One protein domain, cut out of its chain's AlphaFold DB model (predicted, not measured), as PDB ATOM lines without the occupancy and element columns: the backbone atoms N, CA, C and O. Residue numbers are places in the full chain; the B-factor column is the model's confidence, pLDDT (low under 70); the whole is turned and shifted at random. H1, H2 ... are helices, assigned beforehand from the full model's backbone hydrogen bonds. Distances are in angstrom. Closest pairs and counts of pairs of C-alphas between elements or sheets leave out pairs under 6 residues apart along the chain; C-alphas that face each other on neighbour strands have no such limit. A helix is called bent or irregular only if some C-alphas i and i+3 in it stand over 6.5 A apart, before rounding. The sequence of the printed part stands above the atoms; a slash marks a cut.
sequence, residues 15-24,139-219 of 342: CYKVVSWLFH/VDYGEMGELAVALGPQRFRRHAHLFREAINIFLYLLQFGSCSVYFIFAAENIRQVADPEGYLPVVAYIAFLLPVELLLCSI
ATOM      1  N   CYS A  15      22.843 -32.156  23.042       32.69
ATOM      2  CA  CYS A  15      22.095 -33.403  23.216       32.69
ATOM      3  C   CYS A  15      20.774 -33.160  23.953       32.69
ATOM      4  O   CYS A  15      19.741 -33.661  23.521       32.69
ATOM      5  N   TYR A  16      20.758 -32.322  24.992       37.88
ATOM      6  CA  TYR A  16      19.527 -31.920  25.673       37.88
ATOM      7  C   TYR A  16      18.565 -31.181  24.736       37.88
ATOM      8  O   TYR A  16      17.375 -31.475  24.750       37.88
ATOM      9  N   LYS A  17      19.041 -30.264  23.884       36.31
ATOM     10  CA  LYS A  17      18.194 -29.549  22.910       36.31
ATOM     11  C   LYS A  17      17.647 -30.474  21.821       36.31
ATOM     12  O   LYS A  17      16.470 -30.369  21.490       36.31
ATOM     13  N   VAL A  18      18.460 -31.396  21.307       38.84
ATOM     14  CA  VAL A  18      18.053 -32.379  20.288       38.84
ATOM     15  C   VAL A  18      17.070 -33.395  20.873       38.84
ATOM     16  O   VAL A  18      16.038 -33.676  20.270       38.84
ATOM     17  N   VAL A  19      17.324 -33.883  22.086       38.69
ATOM     18  CA  VAL A  19      16.426 -34.802  22.792       38.69
ATOM     19  C   VAL A  19      15.145 -34.082  23.214       38.69
ATOM     20  O   VAL A  19      14.066 -34.588  22.952       38.69
ATOM     21  N   SER A  20      15.210 -32.865  23.752       36.94
ATOM     22  CA  SER A  20      14.030 -32.042  24.072       36.94
ATOM     23  C   SER A  20      13.162 -31.764  22.833       36.94
ATOM     24  O   SER A  20      11.934 -31.860  22.895       36.94
ATOM     25  N   TRP A  21      13.787 -31.528  21.676       37.19
ATOM     26  CA  TRP A  21      13.099 -31.415  20.387       37.19
ATOM     27  C   TRP A  21      12.433 -32.738  19.958       37.19
ATOM     28  O   TRP A  21      11.270 -32.735  19.547       37.19
ATOM     29  N   LEU A  22      13.095 -33.885  20.156       37.44
ATOM     30  CA  LEU A  22      12.525 -35.224  19.922       37.44
ATOM     31  C   LEU A  22      11.359 -35.547  20.878       37.44
ATOM     32  O   LEU A  22      10.357 -36.131  20.460       37.44
ATOM     33  N   PHE A  23      11.430 -35.109  22.137       36.78
ATOM     34  CA  PHE A  23      10.350 -35.228  23.126       36.78
ATOM     35  C   PHE A  23       9.117 -34.394  22.757       36.78
ATOM     36  O   PHE A  23       7.996 -34.783  23.093       36.78
ATOM     37  N   HIS A  24       9.307 -33.287  22.036       39.22
ATOM     38  CA  HIS A  24       8.224 -32.443  21.531       39.22
ATOM     39  C   HIS A  24       7.483 -33.076  20.337       39.22
ATOM     40  O   HIS A  24       6.313 -32.772  20.110       39.22
ATOM     41  N   VAL A 139       7.596 -56.429  40.386       66.25
ATOM     42  CA  VAL A 139       7.774 -55.156  41.091       66.25
ATOM     43  C   VAL A 139       8.938 -54.411  40.446       66.25
ATOM     44  O   VAL A 139       9.984 -55.009  40.178       66.25
ATOM     45  N   ASP A 140       8.745 -53.125  40.170       75.56
ATOM     46  CA  ASP A 140       9.805 -52.243  39.670       75.56
ATOM     47  C   ASP A 140      10.586 -51.590  40.827       75.56
ATOM     48  O   ASP A 140      10.126 -51.563  41.972       75.56
ATOM     49  N   TYR A 141      11.765 -51.030  40.561       80.19
ATOM     50  CA  TYR A 141      12.624 -50.430  41.590       80.19
ATOM     51  C   TYR A 141      11.930 -49.323  42.392       80.19
ATOM     52  O   TYR A 141      12.081 -49.267  43.614       80.19
ATOM     53  N   GLY A 142      11.140 -48.471  41.734       83.44
ATOM     54  CA  GLY A 142      10.365 -47.436  42.419       83.44
ATOM     55  C   GLY A 142       9.309 -48.013  43.368       83.44
ATOM     56  O   GLY A 142       9.128 -47.502  44.471       83.44
ATOM     57  N   GLU A 143       8.652 -49.109  42.979       80.62
ATOM     58  CA  GLU A 143       7.654 -49.803  43.806       80.62
ATOM     59  C   GLU A 143       8.297 -50.554  44.973       80.62
ATOM     60  O   GLU A 143       7.787 -50.512  46.094       80.62
ATOM     61  N   MET A 144       9.455 -51.179  44.744       81.88
ATOM     62  CA  MET A 144      10.254 -51.786  45.811       81.88
ATOM     63  C   MET A 144      10.681 -50.738  46.842       81.88
ATOM     64  O   MET A 144      10.584 -50.980  48.046       81.88
ATOM     65  N   GLY A 145      11.113 -49.560  46.385       83.00
ATOM     66  CA  GLY A 145      11.468 -48.448  47.262       83.00
ATOM     67  C   GLY A 145      10.278 -47.905  48.052       83.00
ATOM     68  O   GLY A 145      10.395 -47.686  49.259       83.00
ATOM     69  N   GLU A 146       9.124 -47.737  47.402       82.50
ATOM     70  CA  GLU A 146       7.878 -47.327  48.061       82.50
ATOM     71  C   GLU A 146       7.510 -48.293  49.190       82.50
ATOM     72  O   GLU A 146       7.272 -47.875  50.326       82.50
ATOM     73  N   LEU A 147       7.525 -49.594  48.887       81.25
ATOM     74  CA  LEU A 147       7.175 -50.648  49.829       81.25
ATOM     75  C   LEU A 147       8.161 -50.701  51.001       81.25
ATOM     76  O   LEU A 147       7.740 -50.805  52.155       81.25
ATOM     77  N   ALA A 148       9.461 -50.573  50.730       83.38
ATOM     78  CA  ALA A 148      10.492 -50.543  51.762       83.38
ATOM     79  C   ALA A 148      10.296 -49.372  52.742       83.38
ATOM     80  O   ALA A 148      10.399 -49.552  53.959       83.38
ATOM     81  N   VAL A 149       9.955 -48.181  52.239       84.12
ATOM     82  CA  VAL A 149       9.711 -46.996  53.079       84.12
ATOM     83  C   VAL A 149       8.371 -47.082  53.812       84.12
ATOM     84  O   VAL A 149       8.287 -46.688  54.980       84.12
ATOM     85  N   ALA A 150       7.336 -47.634  53.177       79.38
ATOM     86  CA  ALA A 150       6.024 -47.840  53.788       79.38
ATOM     87  C   ALA A 150       6.080 -48.829  54.968       79.38
ATOM     88  O   ALA A 150       5.417 -48.619  55.988       79.38
ATOM     89  N   LEU A 151       6.912 -49.869  54.862       80.25
ATOM     90  CA  LEU A 151       7.160 -50.840  55.934       80.25
ATOM     91  C   LEU A 151       8.156 -50.326  56.993       80.25
ATOM     92  O   LEU A 151       8.181 -50.834  58.115       80.25
ATOM     93  N   GLY A 152       8.934 -49.291  56.666       79.00
ATOM     94  CA  GLY A 152       9.960 -48.692  57.519       79.00
ATOM     95  C   GLY A 152       9.441 -47.858  58.709       79.00
ATOM     96  O   GLY A 152       8.265 -47.930  59.089       79.00
ATOM     97  N   PRO A 153      10.315 -47.050  59.345       83.62
ATOM     98  CA  PRO A 153       9.982 -46.254  60.531       83.62
ATOM     99  C   PRO A 153       8.852 -45.241  60.282       83.62
ATOM    100  O   PRO A 153       8.807 -44.594  59.236       83.62
ATOM    101  N   GLN A 154       7.979 -45.025  61.278       77.12
ATOM    102  CA  GLN A 154       6.748 -44.216  61.152       77.12
ATOM    103  C   GLN A 154       6.958 -42.802  60.573       77.12
ATOM    104  O   GLN A 154       6.083 -42.292  59.876       77.12
ATOM    105  N   ARG A 155       8.117 -42.176  60.821       77.12
ATOM    106  CA  ARG A 155       8.437 -40.822  60.329       77.12
ATOM    107  C   ARG A 155       8.585 -40.750  58.807       77.12
ATOM    108  O   ARG A 155       8.238 -39.734  58.211       77.12
ATOM    109  N   PHE A 156       9.068 -41.819  58.177       77.00
ATOM    110  CA  PHE A 156       9.368 -41.841  56.744       77.00
ATOM    111  C   PHE A 156       8.206 -42.357  55.890       77.00
ATOM    112  O   PHE A 156       8.123 -41.999  54.719       77.00
ATOM    113  N   ARG A 157       7.246 -43.084  56.481       79.44
ATOM    114  CA  ARG A 157       6.084 -43.662  55.771       79.44
ATOM    115  C   ARG A 157       5.270 -42.641  54.975       79.44
ATOM    116  O   ARG A 157       4.801 -42.945  53.887       79.44
ATOM    117  N   ARG A 158       5.140 -41.412  55.490       80.62
ATOM    118  CA  ARG A 158       4.408 -40.320  54.817       80.62
ATOM    119  C   ARG A 158       5.035 -39.904  53.481       80.62
ATOM    120  O   ARG A 158       4.345 -39.329  52.651       80.62
ATOM    121  N   HIS A 159       6.316 -40.204  53.273       83.94
ATOM    122  CA  HIS A 159       7.078 -39.818  52.086       83.94
ATOM    123  C   HIS A 159       7.323 -40.998  51.130       83.94
ATOM    124  O   HIS A 159       8.113 -40.861  50.200       83.94
ATOM    125  N   ALA A 160       6.662 -42.148  51.324       79.62
ATOM    126  CA  ALA A 160       6.886 -43.347  50.509       79.62
ATOM    127  C   ALA A 160       6.682 -43.089  49.002       79.62
ATOM    128  O   ALA A 160       7.541 -43.438  48.195       79.62
ATOM    129  N   HIS A 161       5.614 -42.377  48.630       83.19
ATOM    130  CA  HIS A 161       5.351 -42.022  47.232       83.19
ATOM    131  C   HIS A 161       6.395 -41.044  46.662       83.19
ATOM    132  O   HIS A 161       6.765 -41.131  45.494       83.19
ATOM    133  N   LEU A 162       6.912 -40.114  47.473       87.56
ATOM    134  CA  LEU A 162       7.988 -39.220  47.027       87.56
ATOM    135  C   LEU A 162       9.280 -39.996  46.775       87.56
ATOM    136  O   LEU A 162      10.008 -39.689  45.837       87.56
ATOM    137  N   PHE A 163       9.552 -41.016  47.589       86.06
ATOM    138  CA  PHE A 163      10.718 -41.875  47.427       86.06
ATOM    139  C   PHE A 163      10.644 -42.707  46.141       86.06
ATOM    140  O   PHE A 163      11.641 -42.814  45.430       86.06
ATOM    141  N   ARG A 164       9.455 -43.217  45.791       85.88
ATOM    142  CA  ARG A 164       9.204 -43.871  44.496       85.88
ATOM    143  C   ARG A 164       9.532 -42.966  43.319       85.88
ATOM    144  O   ARG A 164      10.293 -43.361  42.439       85.88
ATOM    145  N   GLU A 165       8.967 -41.761  43.307       89.12
ATOM    146  CA  GLU A 165       9.210 -40.802  42.227       89.12
ATOM    147  C   GLU A 165      10.683 -40.401  42.162       89.12
ATOM    148  O   GLU A 165      11.261 -40.374  41.078       89.12
ATOM    149  N   ALA A 166      11.330 -40.184  43.310       90.69
ATOM    150  CA  ALA A 166      12.760 -39.898  43.364       90.69
ATOM    151  C   ALA A 166      13.594 -41.033  42.745       90.69
ATOM    152  O   ALA A 166      14.435 -40.761  41.891       90.69
ATOM    153  N   ILE A 167      13.340 -42.295  43.116       88.75
ATOM    154  CA  ILE A 167      14.030 -43.457  42.532       88.75
ATOM    155  C   ILE A 167      13.831 -43.499  41.019       88.75
ATOM    156  O   ILE A 167      14.809 -43.620  40.285       88.75
ATOM    157  N   ASN A 168      12.591 -43.367  40.546       86.62
ATOM    158  CA  ASN A 168      12.298 -43.406  39.116       86.62
ATOM    159  C   ASN A 168      13.023 -42.280  38.369       86.62
ATOM    160  O   ASN A 168      13.641 -42.535  37.339       86.62
ATOM    161  N   ILE A 169      13.029 -41.058  38.911       89.12
ATOM    162  CA  ILE A 169      13.767 -39.924  38.338       89.12
ATOM    163  C   ILE A 169      15.268 -40.229  38.268       89.12
ATOM    164  O   ILE A 169      15.871 -40.035  37.214       89.12
ATOM    165  N   PHE A 170      15.875 -40.742  39.342       87.69
ATOM    166  CA  PHE A 170      17.297 -41.096  39.338       87.69
ATOM    167  C   PHE A 170      17.620 -42.212  38.340       87.69
ATOM    168  O   PHE A 170      18.629 -42.122  37.643       87.69
ATOM    169  N   LEU A 171      16.761 -43.226  38.221       85.69
ATOM    170  CA  LEU A 171      16.920 -44.293  37.230       85.69
ATOM    171  C   LEU A 171      16.812 -43.760  35.797       85.69
ATOM    172  O   LEU A 171      17.623 -44.132  34.950       85.69
ATOM    173  N   TYR A 172      15.877 -42.844  35.526       84.75
ATOM    174  CA  TYR A 172      15.765 -42.204  34.213       84.75
ATOM    175  C   TYR A 172      16.976 -41.328  33.887       84.75
ATOM    176  O   TYR A 172      17.477 -41.379  32.762       84.75
ATOM    177  N   LEU A 173      17.476 -40.555  34.854       86.94
ATOM    178  CA  LEU A 173      18.683 -39.742  34.684       86.94
ATOM    179  C   LEU A 173      19.916 -40.613  34.422       86.94
ATOM    180  O   LEU A 173      20.694 -40.316  33.515       86.94
ATOM    181  N   LEU A 174      20.065 -41.712  35.164       83.00
ATOM    182  CA  LEU A 174      21.149 -42.672  34.972       83.00
ATOM    183  C   LEU A 174      21.097 -43.314  33.578       83.00
ATOM    184  O   LEU A 174      22.128 -43.425  32.909       83.00
ATOM    185  N   GLN A 175      19.905 -43.703  33.119       81.94
ATOM    186  CA  GLN A 175      19.738 -44.283  31.789       81.94
ATOM    187  C   GLN A 175      20.065 -43.263  30.696       81.94
ATOM    188  O   GLN A 175      20.802 -43.576  29.765       81.94
ATOM    189  N   PHE A 176      19.567 -42.031  30.824       83.62
ATOM    190  CA  PHE A 176      19.849 -40.955  29.877       83.62
ATOM    191  C   PHE A 176      21.352 -40.639  29.779       83.62
ATOM    192  O   PHE A 176      21.890 -40.509  28.675       83.62
ATOM    193  N   GLY A 177      22.039 -40.575  30.924       84.31
ATOM    194  CA  GLY A 177      23.490 -40.400  30.970       84.31
ATOM    195  C   GLY A 177      24.222 -41.548  30.277       84.31
ATOM    196  O   GLY A 177      25.090 -41.309  29.440       84.31
ATOM    197  N   SER A 178      23.803 -42.789  30.539       81.94
ATOM    198  CA  SER A 178      24.399 -43.979  29.920       81.94
ATOM    199  C   SER A 178      24.279 -43.973  28.400       81.94
ATOM    200  O   SER A 178      25.274 -44.190  27.711       81.94
ATOM    201  N   CYS A 179      23.099 -43.655  27.861       83.69
ATOM    202  CA  CYS A 179      22.903 -43.543  26.413       83.69
ATOM    203  C   CYS A 179      23.809 -42.475  25.792       83.69
ATOM    204  O   CYS A 179      24.391 -42.693  24.734       83.69
ATOM    205  N   SER A 180      23.955 -41.332  26.464       86.44
ATOM    206  CA  SER A 180      24.771 -40.219  25.967       86.44
ATOM    207  C   SER A 180      26.245 -40.610  25.832       86.44
ATOM    208  O   SER A 180      26.856 -40.342  24.799       86.44
ATOM    209  N   VAL A 181      26.796 -41.306  26.832       86.69
ATOM    210  CA  VAL A 181      28.181 -41.802  26.789       86.69
ATOM    211  C   VAL A 181      28.369 -42.822  25.662       86.69
ATOM    212  O   VAL A 181      29.377 -42.762  24.960       86.69
ATOM    213  N   TYR A 182      27.400 -43.715  25.427       85.62
ATOM    214  CA  TYR A 182      27.483 -44.663  24.308       85.62
ATOM    215  C   TYR A 182      27.481 -43.982  22.945       85.62
ATOM    216  O   TYR A 182      28.275 -44.374  22.092       85.62
ATOM    217  N   PHE A 183      26.655 -42.952  22.742       87.44
ATOM    218  CA  PHE A 183      26.660 -42.194  21.489       87.44
ATOM    219  C   PHE A 183      28.011 -41.537  21.221       87.44
ATOM    220  O   PHE A 183      28.508 -41.609  20.099       87.44
ATOM    221  N   ILE A 184      28.608 -40.917  22.244       88.94
ATOM    222  CA  ILE A 184      29.927 -40.287  22.126       88.94
ATOM    223  C   ILE A 184      30.975 -41.350  21.795       88.94
ATOM    224  O   ILE A 184      31.678 -41.217  20.797       88.94
ATOM    225  N   PHE A 185      31.009 -42.447  22.555       87.31
ATOM    226  CA  PHE A 185      31.951 -43.540  22.324       87.31
ATOM    227  C   PHE A 185      31.812 -44.137  20.915       87.31
ATOM    228  O   PHE A 185      32.805 -44.302  20.208       87.31
ATOM    229  N   ALA A 186      30.591 -44.438  20.470       89.12
ATOM    230  CA  ALA A 186      30.344 -44.982  19.137       89.12
ATOM    231  C   ALA A 186      30.762 -43.997  18.035       89.12
ATOM    232  O   ALA A 186      31.418 -44.392  17.071       89.12
ATOM    233  N   ALA A 187      30.434 -42.713  18.194       90.25
ATOM    234  CA  ALA A 187      30.799 -41.671  17.245       90.25
ATOM    235  C   ALA A 187      32.316 -41.467  17.152       90.25
ATOM    236  O   ALA A 187      32.833 -41.302  16.049       90.25
ATOM    237  N   GLU A 188      33.038 -41.508  18.273       88.50
ATOM    238  CA  GLU A 188      34.499 -41.397  18.292       88.50
ATOM    239  C   GLU A 188      35.178 -42.580  17.595       88.50
ATOM    240  O   GLU A 188      36.063 -42.368  16.766       88.50
ATOM    241  N   ASN A 189      34.724 -43.811  17.858       88.44
ATOM    242  CA  ASN A 189      35.271 -44.999  17.194       88.44
ATOM    243  C   ASN A 189      34.951 -45.000  15.687       88.44
ATOM    244  O   ASN A 189      35.814 -45.330  14.879       88.44
ATOM    245  N   ILE A 190      33.743 -44.588  15.280       89.69
ATOM    246  CA  ILE A 190      33.399 -44.473  13.852       89.69
ATOM    247  C   ILE A 190      34.219 -43.381  13.179       89.69
ATOM    248  O   ILE A 190      34.729 -43.605  12.087       89.69
ATOM    249  N   ARG A 191      34.379 -42.220  13.820       88.69
ATOM    250  CA  ARG A 191      35.209 -41.135  13.294       88.69
ATOM    251  C   ARG A 191      36.649 -41.598  13.090       88.69
ATOM    252  O   ARG A 191      37.216 -41.311  12.045       88.69
ATOM    253  N   GLN A 192      37.217 -42.337  14.045       85.25
ATOM    254  CA  GLN A 192      38.585 -42.856  13.941       85.25
ATOM    255  C   GLN A 192      38.793 -43.734  12.697       85.25
ATOM    256  O   GLN A 192      39.871 -43.691  12.115       85.25
ATOM    257  N   VAL A 193      37.773 -44.497  12.291       86.56
ATOM    258  CA  VAL A 193      37.838 -45.412  11.138       86.56
ATOM    259  C   VAL A 193      37.437 -44.731   9.825       86.56
ATOM    260  O   VAL A 193      38.059 -44.957   8.794       86.56
ATOM    261  N   ALA A 194      36.378 -43.921   9.835       86.81
ATOM    262  CA  ALA A 194      35.788 -43.354   8.622       86.81
ATOM    263  C   ALA A 194      36.444 -42.039   8.170       86.81
ATOM    264  O   ALA A 194      36.353 -41.690   6.994       86.81
ATOM    265  N   ASP A 195      37.062 -41.297   9.091       87.06
ATOM    266  CA  ASP A 195      37.619 -39.962   8.851       87.06
ATOM    267  C   ASP A 195      38.834 -39.713   9.761       87.06
ATOM    268  O   ASP A 195      38.766 -38.926  10.716       87.06
ATOM    269  N   PRO A 196      39.957 -40.403   9.490       79.25
ATOM    270  CA  PRO A 196      41.178 -40.258  10.279       79.25
ATOM    271  C   PRO A 196      41.769 -38.840  10.202       79.25
ATOM    272  O   PRO A 196      42.375 -38.380  11.169       79.25
ATOM    273  N   GLU A 197      41.544 -38.137   9.087       82.06
ATOM    274  CA  GLU A 197      41.984 -36.755   8.839       82.06
ATOM    275  C   GLU A 197      41.133 -35.714   9.594       82.06
ATOM    276  O   GLU A 197      41.571 -34.586   9.835       82.06
ATOM    277  N   GLY A 198      39.928 -36.091  10.036       82.38
ATOM    278  CA  GLY A 198      39.096 -35.297  10.934       82.38
ATOM    279  C   GLY A 198      38.374 -34.126  10.271       82.38
ATOM    280  O   GLY A 198      38.243 -33.070  10.896       82.38
ATOM    281  N   TYR A 199      37.877 -34.303   9.047       81.75
ATOM    282  CA  TYR A 199      37.126 -33.279   8.318       81.75
ATOM    283  C   TYR A 199      35.785 -32.921   8.973       81.75
ATOM    284  O   TYR A 199      35.343 -31.771   8.887       81.75
ATOM    285  N   LEU A 200      35.123 -33.885   9.623       87.06
ATOM    286  CA  LEU A 200      33.822 -33.686  10.264       87.06
ATOM    287  C   LEU A 200      33.912 -33.679  11.802       87.06
ATOM    288  O   LEU A 200      34.635 -34.482  12.401       87.06
ATOM    289  N   PRO A 201      33.124 -32.822  12.485       87.56
ATOM    290  CA  PRO A 201      33.039 -32.848  13.939       87.56
ATOM    291  C   PRO A 201      32.330 -34.121  14.425       87.56
ATOM    292  O   PRO A 201      31.400 -34.608  13.782       87.56
ATOM    293  N   VAL A 202      32.685 -34.604  15.623       84.88
ATOM    294  CA  VAL A 202      32.072 -35.788  16.275       84.88
ATOM    295  C   VAL A 202      30.539 -35.690  16.330       84.88
ATOM    296  O   VAL A 202      29.838 -36.681  16.150       84.88
ATOM    297  N   VAL A 203      30.002 -34.475  16.484       87.81
ATOM    298  CA  VAL A 203      28.554 -34.203  16.506       87.81
ATOM    299  C   VAL A 203      27.851 -34.658  15.227       87.81
ATOM    300  O   VAL A 203      26.715 -35.123  15.295       87.81
ATOM    301  N   ALA A 204      28.512 -34.561  14.070       88.88
ATOM    302  CA  ALA A 204      27.947 -35.037  12.813       88.88
ATOM    303  C   ALA A 204      27.761 -36.562  12.853       88.88
ATOM    304  O   ALA A 204      26.681 -37.054  12.540       88.88
ATOM    305  N   TYR A 205      28.765 -37.301  13.337       89.12
ATOM    306  CA  TYR A 205      28.692 -38.756  13.515       89.12
ATOM    307  C   TYR A 205      27.594 -39.166  14.501       89.12
ATOM    308  O   TYR A 205      26.834 -40.090  14.213       89.12
ATOM    309  N   ILE A 206      27.432 -38.436  15.610       88.44
ATOM    310  CA  ILE A 206      26.316 -38.648  16.547       88.44
ATOM    311  C   ILE A 206      24.969 -38.439  15.837       88.44
ATOM    312  O   ILE A 206      24.063 -39.260  15.978       88.44
ATOM    313  N   ALA A 207      24.832 -37.376  15.036       89.75
ATOM    314  CA  ALA A 207      23.602 -37.096  14.297       89.75
ATOM    315  C   ALA A 207      23.265 -38.187  13.264       89.75
ATOM    316  O   ALA A 207      22.086 -38.485  13.068       89.75
ATOM    317  N   PHE A 208      24.271 -38.813  12.643       89.06
ATOM    318  CA  PHE A 208      24.079 -39.955  11.741       89.06
ATOM    319  C   PHE A 208      23.711 -41.252  12.478       89.06
ATOM    320  O   PHE A 208      22.912 -42.036  11.966       89.06
ATOM    321  N   LEU A 209      24.250 -41.474  13.679       87.75
ATOM    322  CA  LEU A 209      23.953 -42.652  14.503       87.75
ATOM    323  C   LEU A 209      22.552 -42.622  15.115       87.75
ATOM    324  O   LEU A 209      21.871 -43.646  15.178       87.75
ATOM    325  N   LEU A 210      22.102 -41.439  15.525       86.00
ATOM    326  CA  LEU A 210      20.829 -41.234  16.209       86.00
ATOM    327  C   LEU A 210      19.619 -41.879  15.490       86.00
ATOM    328  O   LEU A 210      18.883 -42.616  16.149       86.00
ATOM    329  N   PRO A 211      19.372 -41.682  14.176       86.25
ATOM    330  CA  PRO A 211      18.239 -42.316  13.497       86.25
ATOM    331  C   PRO A 211      18.338 -43.846  13.451       86.25
ATOM    332  O   PRO A 211      17.309 -44.521  13.538       86.25
ATOM    333  N   VAL A 212      19.549 -44.403  13.346       86.88
ATOM    334  CA  VAL A 212      19.772 -45.857  13.356       86.88
ATOM    335  C   VAL A 212      19.431 -46.425  14.731       86.88
ATOM    336  O   VAL A 212      18.689 -47.403  14.827       86.88
ATOM    337  N   GLU A 213      19.891 -45.782  15.801       83.25
ATOM    338  CA  GLU A 213      19.572 -46.211  17.163       83.25
ATOM    339  C   GLU A 213      18.091 -46.040  17.504       83.25
ATOM    340  O   GLU A 213      17.496 -46.941  18.091       83.25
ATOM    341  N   LEU A 214      17.438 -44.958  17.065       82.75
ATOM    342  CA  LEU A 214      15.986 -44.807  17.218       82.75
ATOM    343  C   LEU A 214      15.213 -45.937  16.523       82.75
ATOM    344  O   LEU A 214      14.208 -46.421  17.058       82.75
ATOM    345  N   LEU A 215      15.675 -46.375  15.349       83.50
ATOM    346  CA  LEU A 215      15.077 -47.498  14.633       83.50
ATOM    347  C   LEU A 215      15.266 -48.814  15.401       83.50
ATOM    348  O   LEU A 215      14.308 -49.578  15.539       83.50
ATOM    349  N   LEU A 216      16.461 -49.054  15.947       78.06
ATOM    350  CA  LEU A 216      16.744 -50.219  16.790       78.06
ATOM    351  C   LEU A 216      15.895 -50.210  18.071       78.06
ATOM    352  O   LEU A 216      15.307 -51.234  18.427       78.06
ATOM    353  N   CYS A 217      15.728 -49.047  18.705       73.56
ATOM    354  CA  CYS A 217      14.889 -48.880  19.891       73.56
ATOM    355  C   CYS A 217      13.394 -49.123  19.614       73.56
ATOM    356  O   CYS A 217      12.640 -49.471  20.526       73.56
ATOM    357  N   SER A 218      12.957 -48.984  18.357       76.44
ATOM    358  CA  SER A 218      11.581 -49.246  17.915       76.44
ATOM    359  C   SER A 218      11.234 -50.745  17.861       76.44
ATOM    360  O   SER A 218      10.058 -51.122  17.762       76.44
ATOM    361  N   ILE A 219      12.228 -51.635  17.971       72.50
ATOM    362  CA  ILE A 219      12.014 -53.085  17.965       72.50
ATOM    363  C   ILE A 219      11.367 -53.516  19.289       72.50
ATOM    364  O   ILE A 219      12.017 -53.743  20.304       72.50
TER     365      ILE A 219
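What this domain is: This is residues 15 to 24 and 139 to 219 of the 342 residues of the protein "Transmembrane amino acid transporter protein" of Trichuris suis (pig whipworm) (UniProt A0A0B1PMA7). One long helix, H4, makes the length of a rod, with the short helix H2 side by side with its first part and H5 slanting over its last part, so that the two sit at opposite ends of H4. The four-residue H3 makes the turn at the tip between H2 and H4, the detached H1 lies off the side of H4 with hardly any contact, and residues 214 to 219 at the end of the printed part stick out. The printed part has 91 residues with five named helices, H1 to H5 in order along the chain, and no named strand; the class is all helix. The whole is extended, with a radius of gyration of the C-alphas of 19.5 A and spans of 63 by 24 by 24 A.

Where its parts are: H1 is residues 15 to 24, 14.0 A from first to last C-alpha, and begins at C-alpha 15 at (22.095, -33.403, 23.216). After the cut, H2 is residues 141 to 151, 15.4 A long, and H3 is residues 154 to 157. H4 is residues 160 to 194, 50.9 A long, from C-alpha 160 at (6.886, -43.347, 50.509) to C-alpha 194 at (35.788, -43.354, 8.622). H5 is residues 202 to 217, 21.9 A long, and ends at C-alpha 217 at (14.889, -48.880, 19.891). H5 is irregular, but only just: C-alphas 208 and 211 are 6.54 A apart. It has a kink of 33 degrees near residue 211.

How they stand to each other: H1 is close to H4 but not clearly touching, with closest C-alphas those of Cys 15 and Ser 180, 7.8 A apart. Their lines stand at a steep tilt of 62 degrees, opposite ways. H1 is apart from H2, H3 and H5. H2 and H3 touch only at the corner by their link, with closest C-alphas those of Ala 150 and Arg 157, 4.6 A apart. H2 touches H4, which meets it with residues 160 to 168 alone; the closest C-alphas are those of Gly 142 and Arg 164, 4.3 A apart. The two run opposite ways at a shallow tilt of 24 degrees. H3 and H4 meet only through their link. H4 touches H5 with residues 183 to 191 alone, and the closest C-alphas are those of Ala 187 and Tyr 205, 5.2 A apart. Their tilt is steep, 58 degrees, opposite ways. H5 is apart from H2 and H3. In H1, H2 and H4 every O i to N i+4 pair is within hydrogen-bond range, in H5 10 of 12 are, and H3 is too short for such a pair.

The domain as a whole: The C-alphas of Gln 154 and Glu 197 are the two farthest apart, 63.5 A. Residues 25 to 138 are not printed, and C-alphas 24 and 139 are 30.0 A apart across this cut. The links from H2 to H3 and from H3 to H4 are tight, and that from H4 to H5 is short. The mean pLDDT of the printed part is 78.9; residues 15 to 24 and residue 139 are under 70, and H1 has a mean of 37.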